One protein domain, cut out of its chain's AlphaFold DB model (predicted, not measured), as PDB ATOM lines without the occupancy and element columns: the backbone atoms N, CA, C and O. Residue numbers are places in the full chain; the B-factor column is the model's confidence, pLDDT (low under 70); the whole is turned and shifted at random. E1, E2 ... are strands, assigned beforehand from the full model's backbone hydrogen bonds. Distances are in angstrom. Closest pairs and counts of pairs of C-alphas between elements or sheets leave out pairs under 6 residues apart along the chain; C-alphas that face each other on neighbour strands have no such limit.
ATOM      1  N   ASN A  33     -34.217 -42.751 -44.533       96.38
ATOM      2  CA  ASN A  33     -32.770 -42.933 -44.624       96.38
ATOM      3  C   ASN A  33     -32.440 -44.365 -44.207       96.38
ATOM      4  O   ASN A  33     -32.726 -44.767 -43.071       96.38
ATOM      5  N   TYR A  34     -31.822 -45.114 -45.106       95.50
ATOM      6  CA  TYR A  34     -31.488 -46.517 -44.934       95.50
ATOM      7  C   TYR A  34     -30.012 -46.771 -45.204       95.50
ATOM      8  O   TYR A  34     -29.409 -46.120 -46.051       95.50
ATOM      9  N   LEU A  35     -29.423 -47.734 -44.509       94.75
ATOM     10  CA  LEU A  35     -28.095 -48.218 -44.848       94.75
ATOM     11  C   LEU A  35     -28.006 -49.730 -44.729       94.75
ATOM     12  O   LEU A  35     -28.789 -50.351 -44.017       94.75
ATOM     13  N   GLN A  36     -27.024 -50.319 -45.391       93.44
ATOM     14  CA  GLN A  36     -26.671 -51.718 -45.202       93.44
ATOM     15  C   GLN A  36     -25.166 -51.919 -45.258       93.44
ATOM     16  O   GLN A  36     -24.437 -51.124 -45.849       93.44
ATOM     17  N   PHE A  37     -24.732 -53.021 -44.654       91.88
ATOM     18  CA  PHE A  37     -23.367 -53.516 -44.735       91.88
ATOM     19  C   PHE A  37     -23.412 -54.913 -45.349       91.88
ATOM     20  O   PHE A  37     -24.129 -55.772 -44.833       91.88
ATOM     21  N   TYR A  38     -22.668 -55.133 -46.426       91.56
ATOM     22  CA  TYR A  38     -22.643 -56.405 -47.152       91.56
ATOM     23  C   TYR A  38     -21.258 -56.683 -47.732       91.56
ATOM     24  O   TYR A  38     -20.389 -55.812 -47.773       91.56
ATOM     25  N   THR A  39     -21.048 -57.914 -48.185       90.50
ATOM     26  CA  THR A  39     -19.810 -58.332 -48.835       90.50
ATOM     27  C   THR A  39     -19.997 -58.338 -50.349       90.50
ATOM     28  O   THR A  39     -20.875 -59.024 -50.868       90.50
ATOM     29  N   GLN A  40     -19.134 -57.628 -51.074       90.00
ATOM     30  CA  GLN A  40     -19.056 -57.665 -52.534       90.00
ATOM     31  C   GLN A  40     -17.662 -58.124 -52.948       90.00
ATOM     32  O   GLN A  40     -16.665 -57.522 -52.554       90.00
ATOM     33  N   SER A  41     -17.578 -59.215 -53.712       88.75
ATOM     34  CA  SER A  41     -16.297 -59.789 -54.159       88.75
ATOM     35  C   SER A  41     -15.302 -60.052 -53.014       88.75
ATOM     36  O   SER A  41     -14.103 -59.857 -53.172       88.75
ATOM     37  N   GLY A  42     -15.798 -60.457 -51.838       85.69
ATOM     38  CA  GLY A  42     -14.974 -60.704 -50.647       85.69
ATOM     39  C   GLY A  42     -14.591 -59.453 -49.845       85.69
ATOM     40  O   GLY A  42     -13.929 -59.576 -48.818       85.69
ATOM     41  N   HIS A  43     -15.029 -58.263 -50.264       89.75
ATOM     42  CA  HIS A  43     -14.722 -57.002 -49.596       89.75
ATOM     43  C   HIS A  43     -15.951 -56.389 -48.918       89.75
ATOM     44  O   HIS A  43     -17.057 -56.476 -49.457       89.75
ATOM     45  N   PRO A  44     -15.775 -55.756 -47.747       91.94
ATOM     46  CA  PRO A  44     -16.860 -55.097 -47.049       91.94
ATOM     47  C   PRO A  44     -17.308 -53.833 -47.783       91.94
ATOM     48  O   PRO A  44     -16.483 -53.010 -48.178       91.94
ATOM     49  N   VAL A  45     -18.617 -53.646 -47.902       93.81
ATOM     50  CA  VAL A  45     -19.244 -52.474 -48.513       93.81
ATOM     51  C   VAL A  45     -20.287 -51.909 -47.561       93.81
ATOM     52  O   VAL A  45     -21.014 -52.656 -46.905       93.81
ATOM     53  N   VAL A  46     -20.349 -50.582 -47.481       94.25
ATOM     54  CA  VAL A  46     -21.489 -49.850 -46.932       94.25
ATOM     55  C   VAL A  46     -22.222 -49.161 -48.070       94.25
ATOM     56  O   VAL A  46     -21.590 -48.532 -48.915       94.25
ATOM     57  N   GLU A  47     -23.543 -49.256 -48.077       95.44
ATOM     58  CA  GLU A  47     -24.407 -48.516 -48.994       95.44
ATOM     59  C   GLU A  47     -25.431 -47.724 -48.187       95.44
ATOM     60  O   GLU A  47     -26.078 -48.262 -47.287       95.44
ATOM     61  N   PHE A  48     -25.555 -46.446 -48.516       95.62
ATOM     62  CA  PHE A  48     -26.518 -45.506 -47.972       95.62
ATOM     63  C   PHE A  48     -27.567 -45.217 -49.029       95.62
ATOM     64  O   PHE A  48     -27.211 -44.886 -50.156       95.62
ATOM     65  N   VAL A  49     -28.840 -45.272 -48.654       96.25
ATOM     66  CA  VAL A  49     -29.959 -44.915 -49.521       96.25
ATOM     67  C   VAL A  49     -30.899 -43.960 -48.814       96.25
ATOM     68  O   VAL A  49     -31.402 -44.248 -47.729       96.25
ATOM     69  N   GLN A  50     -31.165 -42.830 -49.457       96.12
ATOM     70  CA  GLN A  50     -32.241 -41.930 -49.074       96.12
ATOM     71  C   GLN A  50     -33.371 -42.061 -50.088       96.12
ATOM     72  O   GLN A  50     -33.161 -41.850 -51.280       96.12
ATOM     73  N   VAL A  51     -34.559 -42.410 -49.603       95.81
ATOM     74  CA  VAL A  51     -35.789 -42.431 -50.393       95.81
ATOM     75  C   VAL A  51     -36.579 -41.174 -50.068       95.81
ATOM     76  O   VAL A  51     -36.879 -40.906 -48.901       95.81
ATOM     77  N   ASP A  52     -36.893 -40.386 -51.089       93.19
ATOM     78  CA  ASP A  52     -37.626 -39.136 -50.934       93.19
ATOM     79  C   ASP A  52     -39.154 -39.356 -50.867       93.19
ATOM     80  O   ASP A  52     -39.664 -40.477 -50.931       93.19
ATOM     81  N   GLN A  53     -39.923 -38.270 -50.745       94.50
ATOM     82  CA  GLN A  53     -41.393 -38.331 -50.700       94.50
ATOM     83  C   GLN A  53     -42.034 -38.785 -52.025       94.50
ATOM     84  O   GLN A  53     -43.185 -39.222 -52.034       94.50
ATOM     85  N   ARG A  54     -41.303 -38.695 -53.140       94.88
ATOM     86  CA  ARG A  54     -41.716 -39.168 -54.469       94.88
ATOM     87  C   ARG A  54     -41.346 -40.633 -54.701       94.88
ATOM     88  O   ARG A  54     -41.739 -41.189 -55.723       94.88
ATOM     89  N   ARG A  55     -40.694 -41.277 -53.722       91.88
ATOM     90  CA  ARG A  55     -40.141 -42.639 -53.790       91.88
ATOM     91  C   ARG A  55     -38.976 -42.765 -54.771       91.88
ATOM     92  O   ARG A  55     -38.698 -43.856 -55.264       91.88
ATOM     93  N   GLU A  56     -38.297 -41.660 -55.042       93.19
ATOM     94  CA  GLU A  56     -37.024 -41.650 -55.748       93.19
ATOM     95  C   GLU A  56     -35.910 -41.967 -54.745       93.19
ATOM     96  O   GLU A  56     -35.893 -41.451 -53.626       93.19
ATOM     97  N   ALA A  57     -35.006 -42.871 -55.126       93.19
ATOM     98  CA  ALA A  57     -33.921 -43.336 -54.273       93.19
ATOM     99  C   ALA A  57     -32.584 -42.757 -54.744       93.19
ATOM    100  O   ALA A  57     -32.185 -42.943 -55.894       93.19
ATOM    101  N   HIS A  58     -31.860 -42.119 -53.830       93.19
ATOM    102  CA  HIS A  58     -30.475 -41.706 -54.024       93.19
ATOM    103  C   HIS A  58     -29.565 -42.646 -53.242       93.19
ATOM    104  O   HIS A  58     -29.756 -42.803 -52.036       93.19
ATOM    105  N   SER A  59     -28.588 -43.260 -53.915       93.75
ATOM    106  CA  SER A  59     -27.653 -44.209 -53.303       93.75
ATOM    107  C   SER A  59     -26.214 -43.706 -53.365       93.75
ATOM    108  O   SER A  59     -25.799 -43.132 -54.370       93.75
ATOM    109  N   VAL A  60     -25.458 -43.957 -52.299       93.44
ATOM    110  CA  VAL A  60     -23.999 -43.814 -52.260       93.44
ATOM    111  C   VAL A  60     -23.414 -45.039 -51.577       93.44
ATOM    112  O   VAL A  60     -23.844 -45.411 -50.485       93.44
ATOM    113  N   GLN A  61     -22.389 -45.636 -52.181       94.31
ATOM    114  CA  GLN A  61     -21.710 -46.811 -51.638       94.31
ATOM    115  C   GLN A  61     -20.212 -46.577 -51.455       94.31
ATOM    116  O   GLN A  61     -19.593 -45.792 -52.170       94.31
ATOM    117  N   SER A  62     -19.606 -47.293 -50.512       93.44
ATOM    118  CA  SER A  62     -18.157 -47.315 -50.339       93.44
ATOM    119  C   SER A  62     -17.654 -48.666 -49.850       93.44
ATOM    120  O   SER A  62     -18.211 -49.264 -48.931       93.44
ATOM    121  N   GLY A  63     -16.550 -49.114 -50.449       93.12
ATOM    122  CA  GLY A  63     -15.693 -50.184 -49.932       93.12
ATOM    123  C   GLY A  63     -14.378 -49.664 -49.337       93.12
ATOM    124  O   GLY A  63     -13.477 -50.445 -49.042       93.12
ATOM    125  N   SER A  64     -14.226 -48.343 -49.198       93.38
ATOM    126  CA  SER A  64     -13.010 -47.702 -48.692       93.38
ATOM    127  C   SER A  64     -13.105 -47.497 -47.184       93.38
ATOM    128  O   SER A  64     -13.705 -46.535 -46.708       93.38
ATOM    129  N   TRP A  65     -12.480 -48.400 -46.433       93.31
ATOM    130  CA  TRP A  65     -12.540 -48.434 -44.975       93.31
ATOM    131  C   TRP A  65     -11.219 -48.053 -44.320       93.31
ATOM    132  O   TRP A  65     -10.135 -48.354 -44.821       93.31
ATOM    133  N   HIS A  66     -11.311 -47.441 -43.145       89.19
ATOM    134  CA  HIS A  66     -10.171 -47.236 -42.265       89.19
ATOM    135  C   HIS A  66     -10.000 -48.470 -41.372       89.19
ATOM    136  O   HIS A  66     -10.562 -48.542 -40.280       89.19
ATOM    137  N   GLY A  67      -9.214 -49.440 -41.841       82.75
ATOM    138  CA  GLY A  67      -8.892 -50.663 -41.102       82.75
ATOM    139  C   GLY A  67      -9.668 -51.894 -41.573       82.75
ATOM    140  O   GLY A  67     -10.220 -51.927 -42.671       82.75
ATOM    141  N   LYS A  68      -9.653 -52.946 -40.748       82.88
ATOM    142  CA  LYS A  68     -10.375 -54.197 -41.018       82.88
ATOM    143  C   LYS A  68     -11.801 -54.091 -40.494       82.88
ATOM    144  O   LYS A  68     -11.995 -53.687 -39.353       82.88
ATOM    145  N   VAL A  69     -12.766 -54.520 -41.301       85.31
ATOM    146  CA  VAL A  69     -14.190 -54.366 -40.992       85.31
ATOM    147  C   VAL A  69     -14.863 -55.724 -40.812       85.31
ATOM    148  O   VAL A  69     -14.976 -56.478 -41.781       85.31
ATOM    149  N   PRO A  70     -15.333 -56.047 -39.596       82.75
ATOM    150  CA  PRO A  70     -16.065 -57.276 -39.335       82.75
ATOM    151  C   PRO A  70     -17.570 -57.075 -39.588       82.75
ATOM    152  O   PRO A  70     -18.314 -56.785 -38.657       82.75
ATOM    153  N   ILE A  71     -18.047 -57.259 -40.829       81.25
ATOM    154  CA  ILE A  71     -19.486 -57.091 -41.174       81.25
ATOM    155  C   ILE A  71     -20.405 -58.012 -40.358       81.25
ATOM    156  O   ILE A  71     -21.546 -57.648 -40.065       81.25
ATOM    157  N   ALA A  72     -19.893 -59.176 -39.951       76.81
ATOM    158  CA  ALA A  72     -20.577 -60.114 -39.061       76.81
ATOM    159  C   ALA A  72     -20.912 -59.520 -37.682       76.81
ATOM    160  O   ALA A  72     -21.760 -60.046 -36.966       76.81
ATOM    161  N   GLN A  73     -20.220 -58.453 -37.286       78.38
ATOM    162  CA  GLN A  73     -20.342 -57.813 -35.985       78.38
ATOM    163  C   GLN A  73     -21.018 -56.443 -36.115       78.38
ATOM    164  O   GLN A  73     -21.445 -56.005 -37.188       78.38
ATOM    165  N   ARG A  74     -21.162 -55.756 -34.982       81.25
ATOM    166  CA  ARG A  74     -21.671 -54.386 -34.969       81.25
ATOM    167  C   ARG A  74     -20.632 -53.432 -35.541       81.25
ATOM    168  O   ARG A  74     -19.449 -53.502 -35.212       81.25
ATOM    169  N   MET A  75     -21.101 -52.504 -36.362       85.56
ATOM    170  CA  MET A  75     -20.295 -51.463 -36.983       85.56
ATOM    171  C   MET A  75     -20.125 -50.298 -36.005       85.56
ATOM    172  O   MET A  75     -20.665 -49.209 -36.188       85.56
ATOM    173  N   THR A  76     -19.395 -50.549 -34.920       87.38
ATOM    174  CA  THR A  76     -19.104 -49.555 -33.880       87.38
ATOM    175  C   THR A  76     -17.678 -49.034 -34.057       87.38
ATOM    176  O   THR A  76     -16.725 -49.810 -34.147       87.38
ATOM    177  N   ASN A  77     -17.523 -47.710 -34.122       88.50
ATOM    178  CA  ASN A  77     -16.258 -47.001 -34.350       88.50
ATOM    179  C   ASN A  77     -15.531 -47.386 -35.651       88.50
ATOM    180  O   ASN A  77     -14.326 -47.178 -35.780       88.50
ATOM    181  N   GLN A  78     -16.265 -47.908 -36.634       91.31
ATOM    182  CA  GLN A  78     -15.745 -48.144 -37.980       91.31
ATOM    183  C   GLN A  78     -15.886 -46.871 -38.806       91.31
ATOM    184  O   GLN A  78     -16.874 -46.156 -38.653       91.31
ATOM    185  N   THR A  79     -14.912 -46.575 -39.665       92.88
ATOM    186  CA  THR A  79     -14.939 -45.375 -40.517       92.88
ATOM    187  C   THR A  79     -14.804 -45.757 -41.984       92.88
ATOM    188  O   THR A  79     -13.902 -46.516 -42.341       92.88
ATOM    189  N   ALA A  80     -15.681 -45.209 -42.822       93.00
ATOM    190  CA  ALA A  80     -15.628 -45.329 -44.274       93.00
ATOM    191  C   ALA A  80     -15.422 -43.958 -44.924       93.00
ATOM    192  O   ALA A  80     -15.903 -42.936 -44.428       93.00
ATOM    193  N   LEU A  81     -14.729 -43.950 -46.060       91.69
ATOM    194  CA  LEU A  81     -14.634 -42.803 -46.952       91.69
ATOM    195  C   LEU A  81     -15.684 -42.945 -48.053       91.69
ATOM    196  O   LEU A  81     -15.543 -43.790 -48.933       91.69
ATOM    197  N   LEU A  82     -16.719 -42.113 -48.026       89.75
ATOM    198  CA  LEU A  82     -17.636 -41.939 -49.151       89.75
ATOM    199  C   LEU A  82     -17.024 -40.897 -50.088       89.75
ATOM    200  O   LEU A  82     -16.674 -39.809 -49.636       89.75
ATOM    201  N   GLN A  83     -16.864 -41.198 -51.375       85.75
ATOM    202  CA  GLN A  83     -16.177 -40.273 -52.283       85.75
ATOM    203  C   GLN A  83     -16.942 -38.952 -52.433       85.75
ATOM    204  O   GLN A  83     -16.341 -37.883 -52.372       85.75
ATOM    205  N   GLU A  84     -18.264 -39.002 -52.534       83.19
ATOM    206  CA  GLU A  84     -19.128 -37.833 -52.720       83.19
ATOM    207  C   GLU A  84     -19.422 -37.119 -51.393       83.19
ATOM    208  O   GLU A  84     -19.657 -35.910 -51.354       83.19
ATOM    209  N   CYS A  85     -19.389 -37.862 -50.282       85.38
ATOM    210  CA  CYS A  85     -19.819 -37.367 -48.977       85.38
ATOM    211  C   CYS A  85     -18.688 -37.135 -47.976       85.38
ATOM    212  O   CYS A  85     -18.888 -36.353 -47.065       85.38
ATOM    213  N   GLY A  86     -17.499 -37.704 -48.128       88.62
ATOM    214  CA  GLY A  86     -16.403 -37.601 -47.160       88.62
ATOM    215  C   GLY A  86     -16.397 -38.722 -46.113       88.62
ATOM    216  O   GLY A  86     -16.887 -39.825 -46.352       88.62
ATOM    217  N   LEU A  87     -15.782 -38.467 -44.956       90.38
ATOM    218  CA  LEU A  87     -15.552 -39.488 -43.926       90.38
ATOM    219  C   LEU A  87     -16.752 -39.637 -42.983       90.38
ATOM    220  O   LEU A  87     -17.204 -38.662 -42.370       90.38
ATOM    221  N   VAL A  88     -17.205 -40.881 -42.813       91.56
ATOM    222  CA  VAL A  88     -18.342 -41.251 -41.959       91.56
ATOM    223  C   VAL A  88     -17.929 -42.334 -40.977       91.56
ATOM    224  O   VAL A  88     -17.368 -43.354 -41.373       91.56
ATOM    225  N   THR A  89     -18.240 -42.128 -39.699       92.56
ATOM    226  CA  THR A  89     -17.992 -43.097 -38.628       92.56
ATOM    227  C   THR A  89     -19.306 -43.632 -38.074       92.56
ATOM    228  O   THR A  89     -20.202 -42.861 -37.737       92.56
ATOM    229  N   PHE A  90     -19.398 -44.950 -37.937       91.38
ATOM    230  CA  PHE A  90     -20.592 -45.666 -37.494       91.38
ATOM    231  C   PHE A  90     -20.542 -45.943 -35.992       91.38
ATOM    232  O   PHE A  90     -19.489 -46.278 -35.447       91.38
ATOM    233  N   ARG A  91     -21.678 -45.812 -35.310       89.50
ATOM    234  CA  ARG A  91     -21.831 -46.141 -33.885       89.50
ATOM    235  C   ARG A  91     -23.031 -47.045 -33.689       89.50
ATOM    236  O   ARG A  91     -23.950 -46.716 -32.950       89.50
ATOM    237  N   GLU A  92     -23.036 -48.152 -34.415       81.75
ATOM    238  CA  GLU A  92     -24.139 -49.095 -34.346       81.75
ATOM    239  C   GLU A  92     -24.290 -49.688 -32.938       81.75
ATOM    240  O   GLU A  92     -23.306 -50.130 -32.337       81.75
ATOM    241  N   ASP A  93     -25.530 -49.702 -32.454       75.88
ATOM    242  CA  ASP A  93     -25.956 -50.299 -31.194       75.88
ATOM    243  C   ASP A  93     -26.923 -51.479 -31.451       75.88
ATOM    244  O   ASP A  93     -26.922 -52.090 -32.528       75.88
ATOM    245  N   ASP A  94     -27.689 -51.867 -30.431       70.88
ATOM    246  CA  ASP A  94     -28.696 -52.937 -30.481       70.88
ATOM    247  C   ASP A  94     -29.954 -52.527 -31.259       70.88
ATOM    248  O   ASP A  94     -30.817 -53.364 -31.517       70.88
ATOM    249  N   SER A  95     -30.083 -51.253 -31.632       74.50
ATOM    250  CA  SER A  95     -31.231 -50.771 -32.379       74.50
ATOM    251  C   SER A  95     -31.089 -51.052 -33.877       74.50
ATOM    252  O   SER A  95     -30.004 -51.242 -34.427       74.50
ATOM    253  N   GLU A  96     -32.218 -51.016 -34.582       78.25
ATOM    254  CA  GLU A  96     -32.232 -50.971 -36.050       78.25
ATOM    255  C   GLU A  96     -31.715 -49.632 -36.596       78.25
ATOM    256  O   GLU A  96     -31.674 -49.421 -37.809       78.25
ATOM    257  N   LYS A  97     -31.359 -48.688 -35.722       88.56
ATOM    258  CA  LYS A  97     -30.831 -47.389 -36.098       88.56
ATOM    259  C   LYS A  97     -29.316 -47.389 -35.955       88.56
ATOM    260  O   LYS A  97     -28.743 -47.891 -35.000       88.56
ATOM    261  N   VAL A  98     -28.657 -46.779 -36.923       90.69
ATOM    262  CA  VAL A  98     -27.210 -46.628 -36.964       90.69
ATOM    263  C   VAL A  98     -26.913 -45.142 -36.884       90.69
ATOM    264  O   VAL A  98     -27.067 -44.421 -37.878       90.69
ATOM    265  N   PRO A  99     -26.527 -44.655 -35.694       92.25
ATOM    266  CA  PRO A  99     -25.972 -43.330 -35.556       92.25
ATOM    267  C   PRO A  99     -24.682 -43.233 -36.362       92.25
ATOM    268  O   PRO A  99     -23.806 -44.103 -36.294       92.25
ATOM    269  N   VAL A 100     -24.559 -42.144 -37.106       91.06
ATOM    270  CA  VAL A 100     -23.358 -41.826 -37.868       91.06
ATOM    271  C   VAL A 100     -22.832 -40.475 -37.424       91.06
ATOM    272  O   VAL A 100     -23.567 -39.492 -37.331       91.06
ATOM    273  N   SER A 101     -21.540 -40.423 -37.126       86.38
ATOM    274  CA  SER A 101     -20.838 -39.163 -36.942       86.38
ATOM    275  C   SER A 101     -20.086 -38.825 -38.212       86.38
ATOM    276  O   SER A 101     -19.375 -39.652 -38.782       86.38
ATOM    277  N   TYR A 102     -20.248 -37.581 -38.622       80.44
ATOM    278  CA  TYR A 102     -19.741 -37.058 -39.863       80.44
ATOM    279  C   TYR A 102     -18.654 -36.025 -39.585       80.44
ATOM    280  O   TYR A 102     -18.883 -35.112 -38.792       80.44
ATOM    281  N   SER A 103     -17.476 -36.158 -40.201       69.94
ATOM    282  CA  SER A 103     -16.355 -35.261 -39.890       69.94
ATOM    283  C   SER A 103     -16.212 -34.093 -40.868       69.94
ATOM    284  O   SER A 103     -15.938 -32.976 -40.429       69.94
ATOM    285  N   ARG A 104     -16.387 -34.311 -42.182       72.12
ATOM    286  CA  ARG A 104     -16.230 -33.258 -43.202       72.12
ATOM    287  C   ARG A 104     -16.796 -33.657 -44.573       72.12
ATOM    288  O   ARG A 104     -16.572 -34.786 -45.004       72.12
ATOM    289  N   TYR A 105     -17.409 -32.695 -45.281       73.62
ATOM    290  CA  TYR A 105     -17.762 -32.825 -46.710       73.62
ATOM    291  C   TYR A 105     -16.518 -32.851 -47.564       73.62
ATOM    292  O   TYR A 105     -15.597 -32.058 -47.362       73.62
ATOM    293  N   ASN A 106     -16.495 -33.781 -48.521       69.38
ATOM    294  CA  ASN A 106     -15.490 -33.718 -49.559       69.38
ATOM    295  C   ASN A 106     -15.595 -32.355 -50.266       69.38
ATOM    296  O   ASN A 106     -16.673 -31.759 -50.338       69.38
ATOM    297  N   ALA A 107     -14.464 -31.850 -50.754       63.06
ATOM    298  CA  ALA A 107     -14.330 -30.512 -51.317       63.06
ATOM    299  C   ALA A 107     -15.230 -30.274 -52.542       63.06
ATOM    300  O   ALA A 107     -15.539 -29.126 -52.845       63.06
ATOM    301  N   THR A 108     -15.680 -31.344 -53.207       68.12
ATOM    302  CA  THR A 108     -16.649 -31.281 -54.311       68.12
ATOM    303  C   THR A 108     -18.026 -30.801 -53.845       68.12
ATOM    304  O   THR A 108     -18.720 -30.119 -54.587       68.12
ATOM    305  N   GLY A 109     -18.420 -31.089 -52.598       62.69
ATOM    306  CA  GLY A 109     -19.689 -30.640 -52.021       62.69
ATOM    307  C   GLY A 109     -20.944 -31.326 -52.577       62.69
ATOM    308  O   GLY A 109     -22.045 -30.909 -52.222       62.69
ATOM    309  N   GLU A 110     -20.790 -32.374 -53.387       80.44
ATOM    310  CA  GLU A 110     -21.857 -33.033 -54.162       80.44
ATOM    311  C   GLU A 110     -22.592 -34.151 -53.409       80.44
ATOM    312  O   GLU A 110     -23.319 -34.935 -54.012       80.44
ATOM    313  N   CYS A 111     -22.424 -34.248 -52.089       87.19
ATOM    314  CA  CYS A 111     -23.106 -35.277 -51.311       87.19
ATOM    315  C   CYS A 111     -24.634 -35.154 -51.475       87.19
ATOM    316  O   CYS A 111     -25.201 -34.156 -51.008       87.19
ATOM    317  N   PRO A 112     -25.321 -36.163 -52.051       88.94
ATOM    318  CA  PRO A 112     -26.762 -36.088 -52.311       88.94
ATOM    319  C   PRO A 112     -27.574 -36.010 -51.019       88.94
ATOM    320  O   PRO A 112     -28.716 -35.569 -51.017       88.94
ATOM    321  N   PHE A 113     -26.965 -36.392 -49.897       89.50
ATOM    322  CA  PHE A 113     -27.606 -36.400 -48.595       89.50
ATOM    323  C   PHE A 113     -27.408 -35.110 -47.814       89.50
ATOM    324  O   PHE A 113     -27.646 -35.130 -46.622       89.50
ATOM    325  N   LYS A 114     -26.916 -34.010 -48.393       86.44
ATOM    326  CA  LYS A 114     -26.622 -32.785 -47.628       86.44
ATOM    327  C   LYS A 114     -27.920 -32.096 -47.136       86.44
ATOM    328  O   LYS A 114     -28.717 -31.687 -47.976       86.44
ATOM    329  N   PRO A 115     -28.111 -31.855 -45.817       87.25
ATOM    330  CA  PRO A 115     -27.227 -32.205 -44.701       87.25
ATOM    331  C   PRO A 115     -27.300 -33.693 -44.326       87.25
ATOM    332  O   PRO A 115     -28.389 -34.220 -44.110       87.25
ATOM    333  N   PHE A 116     -26.132 -34.342 -44.210       89.62
ATOM    334  CA  PHE A 116     -26.009 -35.786 -44.003       89.62
ATOM    335  C   PHE A 116     -26.807 -36.219 -42.764       89.62
ATOM    336  O   PHE A 116     -26.507 -35.746 -41.661       89.62
ATOM    337  N   PRO A 117     -27.812 -37.105 -42.906       92.50
ATOM    338  CA  PRO A 117     -28.600 -37.575 -41.779       92.50
ATOM    339  C   PRO A 117     -27.722 -38.191 -40.688       92.50
ATOM    340  O   PRO A 117     -26.858 -39.019 -40.967       92.50
ATOM    341  N   ALA A 118     -27.963 -37.821 -39.430       92.06
ATOM    342  CA  ALA A 118     -27.220 -38.364 -38.290       92.06
ATOM    343  C   ALA A 118     -27.663 -39.785 -37.897       92.06
ATOM    344  O   ALA A 118     -26.959 -40.468 -37.153       92.06
ATOM    345  N   LEU A 119     -28.831 -40.229 -38.372       93.38
ATOM    346  CA  LEU A 119     -29.440 -41.500 -38.002       93.38
ATOM    347  C   LEU A 119     -30.000 -42.206 -39.237       93.38
ATOM    348  O   LEU A 119     -30.808 -41.638 -39.974       93.38
ATOM    349  N   TRP A 120     -29.587 -43.456 -39.424       94.19
ATOM    350  CA  TRP A 120     -29.954 -44.287 -40.571       94.19
ATOM    351  C   TRP A 120     -30.601 -45.581 -40.109       94.19
ATOM    352  O   TRP A 120     -30.266 -46.093 -39.049       94.19
ATOM    353  N   THR A 121     -31.528 -46.123 -40.886       93.25
ATOM    354  CA  THR A 121     -32.163 -47.411 -40.582       93.25
ATOM    355  C   THR A 121     -31.364 -48.526 -41.236       93.25
ATOM    356  O   THR A 121     -31.216 -48.529 -42.456       93.25
ATOM    357  N   ARG A 122     -30.838 -49.474 -40.460       89.25
ATOM    358  CA  ARG A 122     -30.135 -50.624 -41.024       89.25
ATOM    359  C   ARG A 122     -31.122 -51.559 -41.710       89.25
ATOM    360  O   ARG A 122     -32.141 -51.926 -41.138       89.25
ATOM    361  N   VAL A 123     -30.767 -51.992 -42.911       88.31
ATOM    362  CA  VAL A 123     -31.439 -53.064 -43.644       88.31
ATOM    363  C   VAL A 123     -30.460 -54.221 -43.851       88.31
ATOM    364  O   VAL A 123     -29.242 -54.032 -43.834       88.31
TER     365      VAL A 123
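Overview. This is residues 33 to 123 of the 130 residues of an uncharacterized protein of Pseudomonas alcaligenes (strain ATCC 14909 / DSM 50342 / JCM 20561 / NBRC 14159 / NCIMB 9945 / NCTC 10367 / 1577) (UniProt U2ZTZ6). One seven-stranded sheet curls round into a loose, incomplete barrel, bent back on itself so that E3, E2, E1 and E7 face E5 and E4 across E6 as the hinge. Its two edge strands, E3 and E4, come near each other at Ser 62 and Leu 82. The 91 printed residues are all-strand in class, with no named helix and strands E1 to E7 in chain order; across the mixed sheet they run E3, E2, E1, E7, E6, E5, E4. The whole is compact, with a radius of gyration of the C-alphas of 12.5 A, and spans 33 by 28 by 25 A.

Arrangement. Begin with E1, residues 33 to 40, E2, 43 to 51, and E3, 57 to 62: a meander, each strand the antiparallel neighbour of the one before. Look for N 36 and O 47 at 3.0 A, and N 48 and O 60 at 2.8 A. E4, 76 to 82, E5, 86 to 91, E6, 97 to 104, and E7, 119 to 122, form a second meander, with N 80 to O 88 at 2.9 A, N 101 to O 89 at 2.8 A and N 98 to O 120 at 2.8 A. E7 is parallel to E1, with N 35 and O 121 2.8 A apart. The pairing is staggered: E6 pairs with E7 over 97 to 99 and with E5 over 100 to 104. The closest C-alphas of E3 and E4, 62 and 82, are 5.5 A apart.

Along the chain. Find C-alpha 33 at (-32.770, -42.933, -44.624), where E1 begins its 21.6 A. E2 covers 25.6 A and E6 21.5 A; E7 ends at C-alpha 122, (-30.135, -50.624, -41.024).

Size, cuts and confidence. The printed part has no cut. Residues 63 to 75 and 105 to 118 are the long links. Confidence is under 70 at residues 103 and 106 to 109.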